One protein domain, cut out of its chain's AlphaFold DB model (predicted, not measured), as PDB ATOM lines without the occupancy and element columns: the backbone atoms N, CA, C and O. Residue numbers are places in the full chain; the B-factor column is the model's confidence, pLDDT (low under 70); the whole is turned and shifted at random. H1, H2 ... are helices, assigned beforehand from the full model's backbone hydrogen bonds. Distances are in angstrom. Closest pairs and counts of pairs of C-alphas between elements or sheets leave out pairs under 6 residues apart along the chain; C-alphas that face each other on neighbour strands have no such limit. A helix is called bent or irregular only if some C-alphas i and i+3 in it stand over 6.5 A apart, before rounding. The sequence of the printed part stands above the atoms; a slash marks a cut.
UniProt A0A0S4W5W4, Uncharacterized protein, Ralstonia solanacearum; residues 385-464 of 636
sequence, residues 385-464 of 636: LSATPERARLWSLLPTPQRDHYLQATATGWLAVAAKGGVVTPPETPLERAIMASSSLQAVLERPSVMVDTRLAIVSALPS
ATOM      1  N   LEU A 385     -31.602 -11.269   1.003       95.38
ATOM      2  CA  LEU A 385     -32.315 -12.008   2.050       95.38
ATOM      3  C   LEU A 385     -32.136 -13.531   1.926       95.38
ATOM      4  O   LEU A 385     -32.938 -14.300   2.458       95.38
ATOM      5  N   SER A 386     -31.112 -14.006   1.208       92.31
ATOM      6  CA  SER A 386     -30.912 -15.440   0.941       92.31
ATOM      7  C   SER A 386     -30.763 -16.269   2.219       92.31
ATOM      8  O   SER A 386     -31.290 -17.381   2.284       92.31
ATOM      9  N   ALA A 387     -30.111 -15.699   3.238       90.12
ATOM     10  CA  ALA A 387     -29.902 -16.297   4.555       90.12
ATOM     11  C   ALA A 387     -31.049 -16.045   5.555       90.12
ATOM     12  O   ALA A 387     -30.997 -16.543   6.680       90.12
ATOM     13  N   THR A 388     -32.070 -15.268   5.185       90.88
ATOM     14  CA  THR A 388     -33.151 -14.888   6.100       90.88
ATOM     15  C   THR A 388     -34.172 -16.028   6.245       90.88
ATOM     16  O   THR A 388     -34.677 -16.532   5.234       90.88
ATOM     17  N   PRO A 389     -34.521 -16.444   7.480       85.19
ATOM     18  CA  PRO A 389     -35.545 -17.460   7.706       85.19
ATOM     19  C   PRO A 389     -36.932 -16.953   7.290       85.19
ATOM     20  O   PRO A 389     -37.204 -15.757   7.316       85.19
ATOM     21  N   GLU A 390     -37.819 -17.866   6.883       83.94
ATOM     22  CA  GLU A 390     -39.197 -17.551   6.456       83.94
ATOM     23  C   GLU A 390     -39.327 -16.477   5.351       83.94
ATOM     24  O   GLU A 390     -40.398 -15.887   5.179       83.94
ATOM     25  N   ARG A 391     -38.281 -16.258   4.533       91.62
ATOM     26  CA  ARG A 391     -38.254 -15.191   3.509       91.62
ATOM     27  C   ARG A 391     -39.454 -15.175   2.557       91.62
ATOM     28  O   ARG A 391     -39.855 -14.116   2.088       91.62
ATOM     29  N   ALA A 392     -40.082 -16.329   2.326       91.75
ATOM     30  CA  ALA A 392     -41.267 -16.447   1.484       91.75
ATOM     31  C   ALA A 392     -42.431 -15.546   1.936       91.75
ATOM     32  O   ALA A 392     -43.164 -15.030   1.093       91.75
ATOM     33  N   ARG A 393     -42.586 -15.320   3.249       91.44
ATOM     34  CA  ARG A 393     -43.638 -14.455   3.814       91.44
ATOM     35  C   ARG A 393     -43.316 -12.970   3.633       91.44
ATOM     36  O   ARG A 393     -44.228 -12.154   3.513       91.44
ATOM     37  N   LEU A 394     -42.032 -12.621   3.563       93.00
ATOM     38  CA  LEU A 394     -41.568 -11.237   3.455       93.00
ATOM     39  C   LEU A 394     -41.918 -10.606   2.111       93.00
ATOM     40  O   LEU A 394     -42.193  -9.409   2.058       93.00
ATOM     41  N   TRP A 395     -41.958 -11.381   1.024       94.44
ATOM     42  CA  TRP A 395     -42.175 -10.824  -0.313       94.44
ATOM     43  C   TRP A 395     -43.477 -10.043  -0.429       94.44
ATOM     44  O   TRP A 395     -43.479  -8.961  -1.007       94.44
ATOM     45  N   SER A 396     -44.570 -10.543   0.151       92.31
ATOM     46  CA  SER A 396     -45.853  -9.831   0.157       92.31
ATOM     47  C   SER A 396     -45.868  -8.599   1.062       92.31
ATOM     48  O   SER A 396     -46.681  -7.709   0.832       92.31
ATOM     49  N   LEU A 397     -44.987  -8.545   2.064       93.00
ATOM     50  CA  LEU A 397     -44.920  -7.469   3.060       93.00
ATOM     51  C   LEU A 397     -43.988  -6.333   2.634       93.00
ATOM     52  O   LEU A 397     -44.191  -5.188   3.030       93.00
ATOM     53  N   LEU A 398     -42.982  -6.630   1.806       92.88
ATOM     54  CA  LEU A 398     -42.098  -5.606   1.267       92.88
ATOM     55  C   LEU A 398     -42.883  -4.610   0.394       92.88
ATOM     56  O   LEU A 398     -43.699  -5.038  -0.441       92.88
ATOM     57  N   PRO A 399     -42.595  -3.300   0.525       89.56
ATOM     58  CA  PRO A 399     -43.162  -2.271  -0.333       89.56
ATOM     59  C   PRO A 399     -42.942  -2.577  -1.820       89.56
ATOM     60  O   PRO A 399     -41.834  -2.907  -2.250       89.56
ATOM     61  N   THR A 400     -44.009  -2.461  -2.614       86.44
ATOM     62  CA  THR A 400     -44.011  -2.830  -4.040       86.44
ATOM     63  C   THR A 400     -42.874  -2.198  -4.857       86.44
ATOM     64  O   THR A 400     -42.254  -2.943  -5.612       86.44
ATOM     65  N   PRO A 401     -42.535  -0.896  -4.714       86.19
ATOM     66  CA  PRO A 401     -41.471  -0.286  -5.523       86.19
ATOM     67  C   PRO A 401     -40.073  -0.875  -5.262       86.19
ATOM     68  O   PRO A 401     -39.212  -0.871  -6.138       86.19
ATOM     69  N   GLN A 402     -39.834  -1.382  -4.053       90.31
ATOM     70  CA  GLN A 402     -38.531  -1.875  -3.606       90.31
ATOM     71  C   GLN A 402     -38.409  -3.397  -3.723       90.31
ATOM     72  O   GLN A 402     -37.293  -3.912  -3.791       90.31
ATOM     73  N   ARG A 403     -39.532  -4.125  -3.759       94.56
ATOM     74  CA  ARG A 403     -39.576  -5.595  -3.787       94.56
ATOM     75  C   ARG A 403     -38.682  -6.199  -4.869       94.56
ATOM     76  O   ARG A 403     -37.971  -7.159  -4.590       94.56
ATOM     77  N   ASP A 404     -38.686  -5.624  -6.067       93.44
ATOM     78  CA  ASP A 404     -37.891  -6.138  -7.185       93.44
ATOM     79  C   ASP A 404     -36.386  -6.038  -6.913       93.44
ATOM     80  O   ASP A 404     -35.649  -6.972  -7.219       93.44
ATOM     81  N   HIS A 405     -35.922  -4.970  -6.257       94.81
ATOM     82  CA  HIS A 405     -34.514  -4.825  -5.874       94.81
ATOM     83  C   HIS A 405     -34.090  -5.904  -4.870       94.81
ATOM     84  O   HIS A 405     -33.063  -6.553  -5.065       94.81
ATOM     85  N   TYR A 406     -34.911  -6.160  -3.845       96.75
ATOM     86  CA  TYR A 406     -34.666  -7.250  -2.895       96.75
ATOM     87  C   TYR A 406     -34.663  -8.618  -3.581       96.75
ATOM     88  O   TYR A 406     -33.783  -9.434  -3.313       96.75
ATOM     89  N   LEU A 407     -35.609  -8.875  -4.490       96.12
ATOM     90  CA  LEU A 407     -35.670 -10.132  -5.239       96.12
ATOM     91  C   LEU A 407     -34.437 -10.326  -6.130       96.12
ATOM     92  O   LEU A 407     -33.885 -11.422  -6.156       96.12
ATOM     93  N   GLN A 408     -33.967  -9.284  -6.819       95.56
ATOM     94  CA  GLN A 408     -32.769  -9.358  -7.663       95.56
ATOM     95  C   GLN A 408     -31.483  -9.546  -6.843       95.56
ATOM     96  O   GLN A 408     -30.636 -10.377  -7.192       95.56
ATOM     97  N   ALA A 409     -31.345  -8.824  -5.726       96.06
ATOM     98  CA  ALA A 409     -30.221  -8.993  -4.807       96.06
ATOM     99  C   ALA A 409     -30.209 -10.406  -4.206       96.06
ATOM    100  O   ALA A 409     -29.183 -11.084  -4.235       96.06
ATOM    101  N   THR A 410     -31.371 -10.889  -3.761       96.56
ATOM    102  CA  THR A 410     -31.533 -12.232  -3.192       96.56
ATOM    103  C   THR A 410     -31.319 -13.328  -4.235       96.56
ATOM    104  O   THR A 410     -30.703 -14.340  -3.926       96.56
ATOM    105  N   ALA A 411     -31.760 -13.139  -5.484       96.44
ATOM    106  CA  ALA A 411     -31.487 -14.071  -6.580       96.44
ATOM    107  C   ALA A 411     -29.979 -14.213  -6.827       96.44
ATOM    108  O   ALA A 411     -29.461 -15.322  -6.956       96.44
ATOM    109  N   THR A 412     -29.261 -13.088  -6.825       95.62
ATOM    110  CA  THR A 412     -27.800 -13.065  -6.968       95.62
ATOM    111  C   THR A 412     -27.111 -13.736  -5.776       95.62
ATOM    112  O   THR A 412     -26.212 -14.556  -5.972       95.62
ATOM    113  N   GLY A 413     -27.556 -13.441  -4.551       94.88
ATOM    114  CA  GLY A 413     -27.059 -14.058  -3.320       94.88
ATOM    115  C   GLY A 413     -27.273 -15.568  -3.278       94.88
ATOM    116  O   GLY A 413     -26.331 -16.327  -3.052       94.88
ATOM    117  N   TRP A 414     -28.487 -16.022  -3.601       95.62
ATOM    118  CA  TRP A 414     -28.853 -17.437  -3.681       95.62
ATOM    119  C   TRP A 414     -27.959 -18.195  -4.673       95.62
ATOM    120  O   TRP A 414     -27.405 -19.244  -4.336       95.62
ATOM    121  N   LEU A 415     -27.727 -17.628  -5.864       95.69
ATOM    122  CA  LEU A 415     -26.823 -18.203  -6.865       95.69
ATOM    123  C   LEU A 415     -25.360 -18.211  -6.398       95.69
ATOM    124  O   LEU A 415     -24.631 -19.162  -6.674       95.69
ATOM    125  N   ALA A 416     -24.917 -17.174  -5.684       93.94
ATOM    126  CA  ALA A 416     -23.561 -17.093  -5.150       93.94
ATOM    127  C   ALA A 416     -23.304 -18.116  -4.030       93.94
ATOM    128  O   ALA A 416     -22.205 -18.667  -3.956       93.94
ATOM    129  N   VAL A 417     -24.300 -18.380  -3.177       93.19
ATOM    130  CA  VAL A 417     -24.244 -19.440  -2.158       93.19
ATOM    131  C   VAL A 417     -24.168 -20.810  -2.828       93.19
ATOM    132  O   VAL A 417     -23.278 -21.593  -2.495       93.19
ATOM    133  N   ALA A 418     -25.027 -21.067  -3.820       92.69
ATOM    134  CA  ALA A 418     -24.999 -22.307  -4.589       92.69
ATOM    135  C   ALA A 418     -23.632 -22.518  -5.262       92.69
ATOM    136  O   ALA A 418     -23.005 -23.552  -5.071       92.69
ATOM    137  N   ALA A 419     -23.100 -21.502  -5.950       92.44
ATOM    138  CA  ALA A 419     -21.808 -21.570  -6.639       92.44
ATOM    139  C   ALA A 419     -20.607 -21.875  -5.720       92.44
ATOM    140  O   ALA A 419     -19.566 -22.313  -6.207       92.44
ATOM    141  N   LYS A 420     -20.730 -21.637  -4.407       91.62
ATOM    142  CA  LYS A 420     -19.719 -21.967  -3.387       91.62
ATOM    143  C   LYS A 420     -19.907 -23.365  -2.773       91.62
ATOM    144  O   LYS A 420     -19.225 -23.681  -1.803       91.62
ATOM    145  N   GLY A 421     -20.824 -24.178  -3.302       87.12
ATOM    146  CA  GLY A 421     -21.160 -25.505  -2.776       87.12
ATOM    147  C   GLY A 421     -22.140 -25.477  -1.597       87.12
ATOM    148  O   GLY A 421     -22.237 -26.451  -0.854       87.12
ATOM    149  N   GLY A 422     -22.844 -24.360  -1.384       88.12
ATOM    150  CA  GLY A 422     -23.900 -24.272  -0.376       88.12
ATOM    151  C   GLY A 422     -25.129 -25.109  -0.746       88.12
ATOM    152  O   GLY A 422     -25.378 -25.393  -1.918       88.12
ATOM    153  N   VAL A 423     -25.928 -25.482   0.259       87.00
ATOM    154  CA  VAL A 423     -27.160 -26.258   0.053       87.00
ATOM    155  C   VAL A 423     -28.156 -25.455  -0.786       87.00
ATOM    156  O   VAL A 423     -28.584 -24.368  -0.400       87.00
ATOM    157  N   VAL A 424     -28.554 -26.022  -1.924       88.56
ATOM    158  CA  VAL A 424     -29.510 -25.414  -2.851       88.56
ATOM    159  C   VAL A 424     -30.932 -25.781  -2.430       88.56
ATOM    160  O   VAL A 424     -31.396 -26.896  -2.657       88.56
ATOM    161  N   THR A 425     -31.643 -24.842  -1.810       88.31
ATOM    162  CA  THR A 425     -33.060 -25.013  -1.451       88.31
ATOM    163  C   THR A 425     -33.967 -24.454  -2.549       88.31
ATOM    164  O   THR A 425     -33.696 -23.330  -2.992       88.31
ATOM    165  N   PRO A 426     -35.064 -25.139  -2.931       90.94
ATOM    166  CA  PRO A 426     -36.029 -24.618  -3.898       90.94
ATOM    167  C   PRO A 426     -36.521 -23.214  -3.512       90.94
ATOM    168  O   PRO A 426     -36.972 -23.024  -2.378       90.94
ATOM    169  N   PRO A 427     -36.409 -22.219  -4.408       94.62
ATOM    170  CA  PRO A 427     -36.929 -20.894  -4.157       94.62
ATOM    171  C   PRO A 427     -38.451 -20.877  -4.311       94.62
ATOM    172  O   PRO A 427     -39.044 -21.546  -5.152       94.62
ATOM    173  N   GLU A 428     -39.086 -20.052  -3.501       94.75
ATOM    174  CA  GLU A 428     -40.474 -19.648  -3.639       94.75
ATOM    175  C   GLU A 428     -40.722 -18.880  -4.950       94.75
ATOM    176  O   GLU A 428     -39.834 -18.210  -5.477       94.75
ATOM    177  N   THR A 429     -41.957 -18.922  -5.459       94.50
ATOM    178  CA  THR A 429     -42.310 -18.440  -6.809       94.50
ATOM    179  C   THR A 429     -41.824 -17.020  -7.153       94.50
ATOM    180  O   THR A 429     -41.358 -16.821  -8.278       94.50
ATOM    181  N   PRO A 430     -41.904 -16.006  -6.260       95.31
ATOM    182  CA  PRO A 430     -41.369 -14.677  -6.568       95.31
ATOM    183  C   PRO A 430     -39.854 -14.677  -6.802       95.31
ATOM    184  O   PRO A 430     -39.389 -14.064  -7.764       95.31
ATOM    185  N   LEU A 431     -39.098 -15.387  -5.960       96.25
ATOM    186  CA  LEU A 431     -37.643 -15.487  -6.059       96.25
ATOM    187  C   LEU A 431     -37.228 -16.338  -7.259       96.25
ATOM    188  O   LEU A 431     -36.320 -15.951  -7.988       96.25
ATOM    189  N   GLU A 432     -37.924 -17.446  -7.514       96.38
ATOM    190  CA  GLU A 432     -37.702 -18.273  -8.703       96.38
ATOM    191  C   GLU A 432     -37.815 -17.434  -9.981       96.38
ATOM    192  O   GLU A 432     -36.913 -17.447 -10.815       96.38
ATOM    193  N   ARG A 433     -38.885 -16.639 -10.111       95.06
ATOM    194  CA  ARG A 433     -39.080 -15.755 -11.269       95.06
ATOM    195  C   ARG A 433     -37.930 -14.759 -11.424       95.06
ATOM    196  O   ARG A 433     -37.491 -14.517 -12.546       95.06
ATOM    197  N   ALA A 434     -37.437 -14.202 -10.319       95.69
ATOM    198  CA  ALA A 434     -36.306 -13.282 -10.333       95.69
ATOM    199  C   ALA A 434     -34.995 -13.976 -10.740       95.69
ATOM    200  O   ALA A 434     -34.267 -13.436 -11.568       95.69
ATOM    201  N   ILE A 435     -34.729 -15.188 -10.235       96.62
ATOM    202  CA  ILE A 435     -33.574 -16.010 -10.630       96.62
ATOM    203  C   ILE A 435     -33.634 -16.330 -12.126       96.62
ATOM    204  O   ILE A 435     -32.650 -16.128 -12.832       96.62
ATOM    205  N   MET A 436     -34.793 -16.769 -12.622       95.00
ATOM    206  CA  MET A 436     -34.999 -17.109 -14.032       95.00
ATOM    207  C   MET A 436     -34.830 -15.907 -14.971       95.00
ATOM    208  O   MET A 436     -34.394 -16.079 -16.105       95.00
ATOM    209  N   ALA A 437     -35.159 -14.697 -14.511       93.19
ATOM    210  CA  ALA A 437     -34.960 -13.459 -15.264       93.19
ATOM    211  C   ALA A 437     -33.537 -12.879 -15.131       93.19
ATOM    212  O   ALA A 437     -33.191 -11.934 -15.840       93.19
ATOM    213  N   SER A 438     -32.717 -13.401 -14.214       92.81
ATOM    214  CA  SER A 438     -31.395 -12.858 -13.913       92.81
ATOM    215  C   SER A 438     -30.347 -13.327 -14.919       92.81
ATOM    216  O   SER A 438     -30.167 -14.524 -15.146       92.81
ATOM    217  N   SER A 439     -29.546 -12.393 -15.436       90.69
ATOM    218  CA  SER A 439     -28.353 -12.718 -16.233       90.69
ATOM    219  C   SER A 439     -27.298 -13.499 -15.433       90.69
ATOM    220  O   SER A 439     -26.491 -14.232 -16.008       90.69
ATOM    221  N   SER A 440     -27.334 -13.404 -14.099       91.94
ATOM    222  CA  SER A 440     -26.425 -14.126 -13.205       91.94
ATOM    223  C   SER A 440     -26.624 -15.641 -13.250       91.94
ATOM    224  O   SER A 440     -25.664 -16.373 -13.020       91.94
ATOM    225  N   LEU A 441     -27.834 -16.126 -13.563       94.44
ATOM    226  CA  LEU A 441     -28.117 -17.562 -13.649       94.44
ATOM    227  C   LEU A 441     -27.262 -18.215 -14.737       94.44
ATOM    228  O   LEU A 441     -26.522 -19.159 -14.461       94.44
ATOM    229  N   GLN A 442     -27.305 -17.666 -15.954       91.06
ATOM    230  CA  GLN A 442     -26.490 -18.155 -17.065       91.06
ATOM    231  C   GLN A 442     -24.996 -18.042 -16.738       91.06
ATOM    232  O   GLN A 442     -24.254 -19.011 -16.892       91.06
ATOM    233  N   ALA A 443     -24.572 -16.901 -16.187       91.88
ATOM    234  CA  ALA A 443     -23.179 -16.670 -15.818       91.88
ATOM    235  C   ALA A 443     -22.646 -17.656 -14.762       91.88
ATOM    236  O   ALA A 443     -21.443 -17.900 -14.728       91.88
ATOM    237  N   VAL A 444     -23.495 -18.199 -13.881       93.69
ATOM    238  CA  VAL A 444     -23.113 -19.239 -12.908       93.69
ATOM    239  C   VAL A 444     -23.107 -20.625 -13.550       93.69
ATOM    240  O   VAL A 444     -22.160 -21.380 -13.334       93.69
ATOM    241  N   LEU A 445     -24.110 -20.951 -14.369       92.31
ATOM    242  CA  LEU A 445     -24.214 -22.247 -15.048       92.31
ATOM    243  C   LEU A 445     -23.088 -22.490 -16.070       92.31
ATOM    244  O   LEU A 445     -22.673 -23.635 -16.278       92.31
ATOM    245  N   GLU A 446     -22.583 -21.430 -16.696       89.69
ATOM    246  CA  GLU A 446     -21.495 -21.488 -17.680       89.69
ATOM    247  C   GLU A 446     -20.101 -21.356 -17.049       89.69
ATOM    248  O   GLU A 446     -19.097 -21.609 -17.712       89.69
ATOM    249  N   ARG A 447     -20.000 -20.992 -15.763       89.69
ATOM    250  CA  ARG A 447     -18.712 -20.736 -15.108       89.69
ATOM    251  C   ARG A 447     -17.943 -22.038 -14.853       89.69
ATOM    252  O   ARG A 447     -18.392 -22.827 -14.024       89.69
ATOM    253  N   PRO A 448     -16.736 -22.233 -15.428       85.69
ATOM    254  CA  PRO A 448     -15.985 -23.484 -15.290       85.69
ATOM    255  C   PRO A 448     -15.646 -23.871 -13.845       85.69
ATOM    256  O   PRO A 448     -15.596 -25.053 -13.532       85.69
ATOM    257  N   SER A 449     -15.450 -22.889 -12.959       88.50
ATOM    258  CA  SER A 449     -15.093 -23.129 -11.554       88.50
ATOM    259  C   SER A 449     -16.231 -23.680 -10.688       88.50
ATOM    260  O   SER A 449     -15.969 -24.119  -9.574       88.50
ATOM    261  N   VAL A 450     -17.480 -23.651 -11.164       90.44
ATOM    262  CA  VAL A 450     -18.628 -24.231 -10.451       90.44
ATOM    263  C   VAL A 450     -18.750 -25.701 -10.841       90.44
ATOM    264  O   VAL A 450     -18.781 -26.012 -12.031       90.44
ATOM    265  N   MET A 451     -18.836 -26.608  -9.869       90.75
ATOM    266  CA  MET A 451     -18.925 -28.049 -10.130       90.75
ATOM    267  C   MET A 451     -20.232 -28.436 -10.846       90.75
ATOM    268  O   MET A 451     -21.240 -27.733 -10.754       90.75
ATOM    269  N   VAL A 452     -20.209 -29.531 -11.613       91.38
ATOM    270  CA  VAL A 452     -21.350 -29.953 -12.449       91.38
ATOM    271  C   VAL A 452     -22.562 -30.342 -11.602       91.38
ATOM    272  O   VAL A 452     -23.665 -29.881 -11.896       91.38
ATOM    273  N   ASP A 453     -22.358 -31.099 -10.527       91.62
ATOM    274  CA  ASP A 453     -23.381 -31.449  -9.533       91.62
ATOM    275  C   ASP A 453     -24.127 -30.215  -8.993       91.62
ATOM    276  O   ASP A 453     -25.353 -30.193  -8.906       91.62
ATOM    277  N   THR A 454     -23.400 -29.132  -8.723       93.12
ATOM    278  CA  THR A 454     -23.931 -27.862  -8.227       93.12
ATOM    279  C   THR A 454     -24.796 -27.185  -9.287       93.12
ATOM    280  O   THR A 454     -25.883 -26.688  -8.988       93.12
ATOM    281  N   ARG A 455     -24.357 -27.192 -10.552       93.38
ATOM    282  CA  ARG A 455     -25.145 -26.653 -11.677       93.38
ATOM    283  C   ARG A 455     -26.430 -27.459 -11.880       93.38
ATOM    284  O   ARG A 455     -27.493 -26.870 -12.067       93.38
ATOM    285  N   LEU A 456     -26.350 -28.787 -11.791       93.56
ATOM    286  CA  LEU A 456     -27.509 -29.681 -11.858       93.56
ATOM    287  C   LEU A 456     -28.467 -29.445 -10.686       93.56
ATOM    288  O   LEU A 456     -29.677 -29.373 -10.900       93.56
ATOM    289  N   ALA A 457     -27.951 -29.245  -9.471       94.12
ATOM    290  CA  ALA A 457     -28.752 -28.914  -8.296       94.12
ATOM    291  C   ALA A 457     -29.500 -27.581  -8.463       94.12
ATOM    292  O   ALA A 457     -30.689 -27.512  -8.152       94.12
ATOM    293  N   ILE A 458     -28.847 -26.550  -9.021       95.12
ATOM    294  CA  ILE A 458     -29.492 -25.270  -9.362       95.12
ATOM    295  C   ILE A 458     -30.655 -25.492 -10.335       95.12
ATOM    296  O   ILE A 458     -31.767 -25.048 -10.064       95.12
ATOM    297  N   VAL A 459     -30.428 -26.203 -11.446       94.75
ATOM    298  CA  VAL A 459     -31.485 -26.480 -12.438       94.75
ATOM    299  C   VAL A 459     -32.629 -27.275 -11.808       94.75
ATOM    300  O   VAL A 459     -33.799 -26.939 -12.003       94.75
ATOM    301  N   SER A 460     -32.300 -28.303 -11.024       93.75
ATOM    302  CA  SER A 460     -33.270 -29.151 -10.328       93.75
ATOM    303  C   SER A 460     -34.175 -28.330  -9.408       93.75
ATOM    304  O   SER A 460     -35.397 -28.489  -9.452       93.75
ATOM    305  N   ALA A 461     -33.594 -27.384  -8.666       94.50
ATOM    306  CA  ALA A 461     -34.300 -26.507  -7.740       94.50
ATOM    307  C   ALA A 461     -35.215 -25.468  -8.411       94.50
ATOM    308  O   ALA A 461     -35.985 -24.833  -7.699       94.50
ATOM    309  N   LEU A 462     -35.162 -25.289  -9.737       95.56
ATOM    310  CA  LEU A 462     -35.941 -24.291 -10.485       95.56
ATOM    311  C   LEU A 462     -37.021 -24.961 -11.359       95.56
ATOM    312  O   LEU A 462     -36.743 -25.280 -12.522       95.56
ATOM    313  N   PRO A 463     -38.243 -25.212 -10.849       91.50
ATOM    314  CA  PRO A 463     -39.318 -25.887 -11.588       91.50
ATOM    315  C   PRO A 463     -39.623 -25.301 -12.974       91.50
ATOM    316  O   PRO A 463     -39.905 -26.045 -13.910       91.50
ATOM    317  N   SER A 464     -39.517 -23.981 -13.118       93.12
ATOM    318  CA  SER A 464     -39.841 -23.220 -14.331       93.12
ATOM    319  C   SER A 464     -38.696 -23.168 -15.347       93.12
ATOM    320  O   SER A 464     -38.835 -22.546 -16.401       93.12
TER     321      SER A 464
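This is residues 385 to 464 of the 636 residues of an uncharacterized protein of Ralstonia solanacearum (UniProt A0A0S4W5W4). One long helix, H2, is the spine of an elongated body, and three shorter helices pack on it: H3 crosses it, H4 runs beside its later part, and H5 packs near its last residues. H1 folds back near the first part of H2, and residues 420 to 428 fold back from the end of H2 to H3. The printed part has 80 residues with five named helices, H1 to H5 in chain order, and no named strand; the class is all helix. It is compact, with a radius of gyration of the C-alphas of 12.3 A and spans of 37 by 22 by 21 A.

Find C-alpha 400 at (-44.011, -2.830, -4.040); from there H2 runs 29.2 A to C-alpha 419 at (-21.808, -21.570, -6.639). H2 is irregular: C-alphas 401 and 404 are 7.1 A apart. Before it, look for H1 at residues 391 to 397. After it come H3, residues 429 to 437, 12.3 A; H4, residues 439 to 445; and H5, residues 452 to 460, 12.1 A, ending at C-alpha 460 at (-33.270, -29.151, -10.328).

Start at the hub, H2. Its residues 404 to 412 touch H3, only just about perpendicular at 71 degrees; the closest C-alphas, Ala 411 and Ile 435, are 5.0 A apart. Residues 412 to 419 touch H4 at a shallow tilt of 16 degrees, the same way, closest at C-alphas 412 and 440, 6.5 A. H1 is close to H2 but not clearly touching, closest at C-alphas 395 and 403, 6.8 A. Residues 415 to 419 touch H5, closest at C-alphas 418 and 454, 6.7 A. H1 and H5 are apart. Each O i to N i+4 pair is within hydrogen-bond range in H3, H4 and H5; in H2 14 of 16 are, in H1 0 of 3, beside 2 of 4 O i to N i+3 pairs.

The C-alphas farthest apart, Leu 397 and Pro 448, are 37.8 A apart. The printed part has no cut, no link is long, and no printed residue is under 70 in pLDDT.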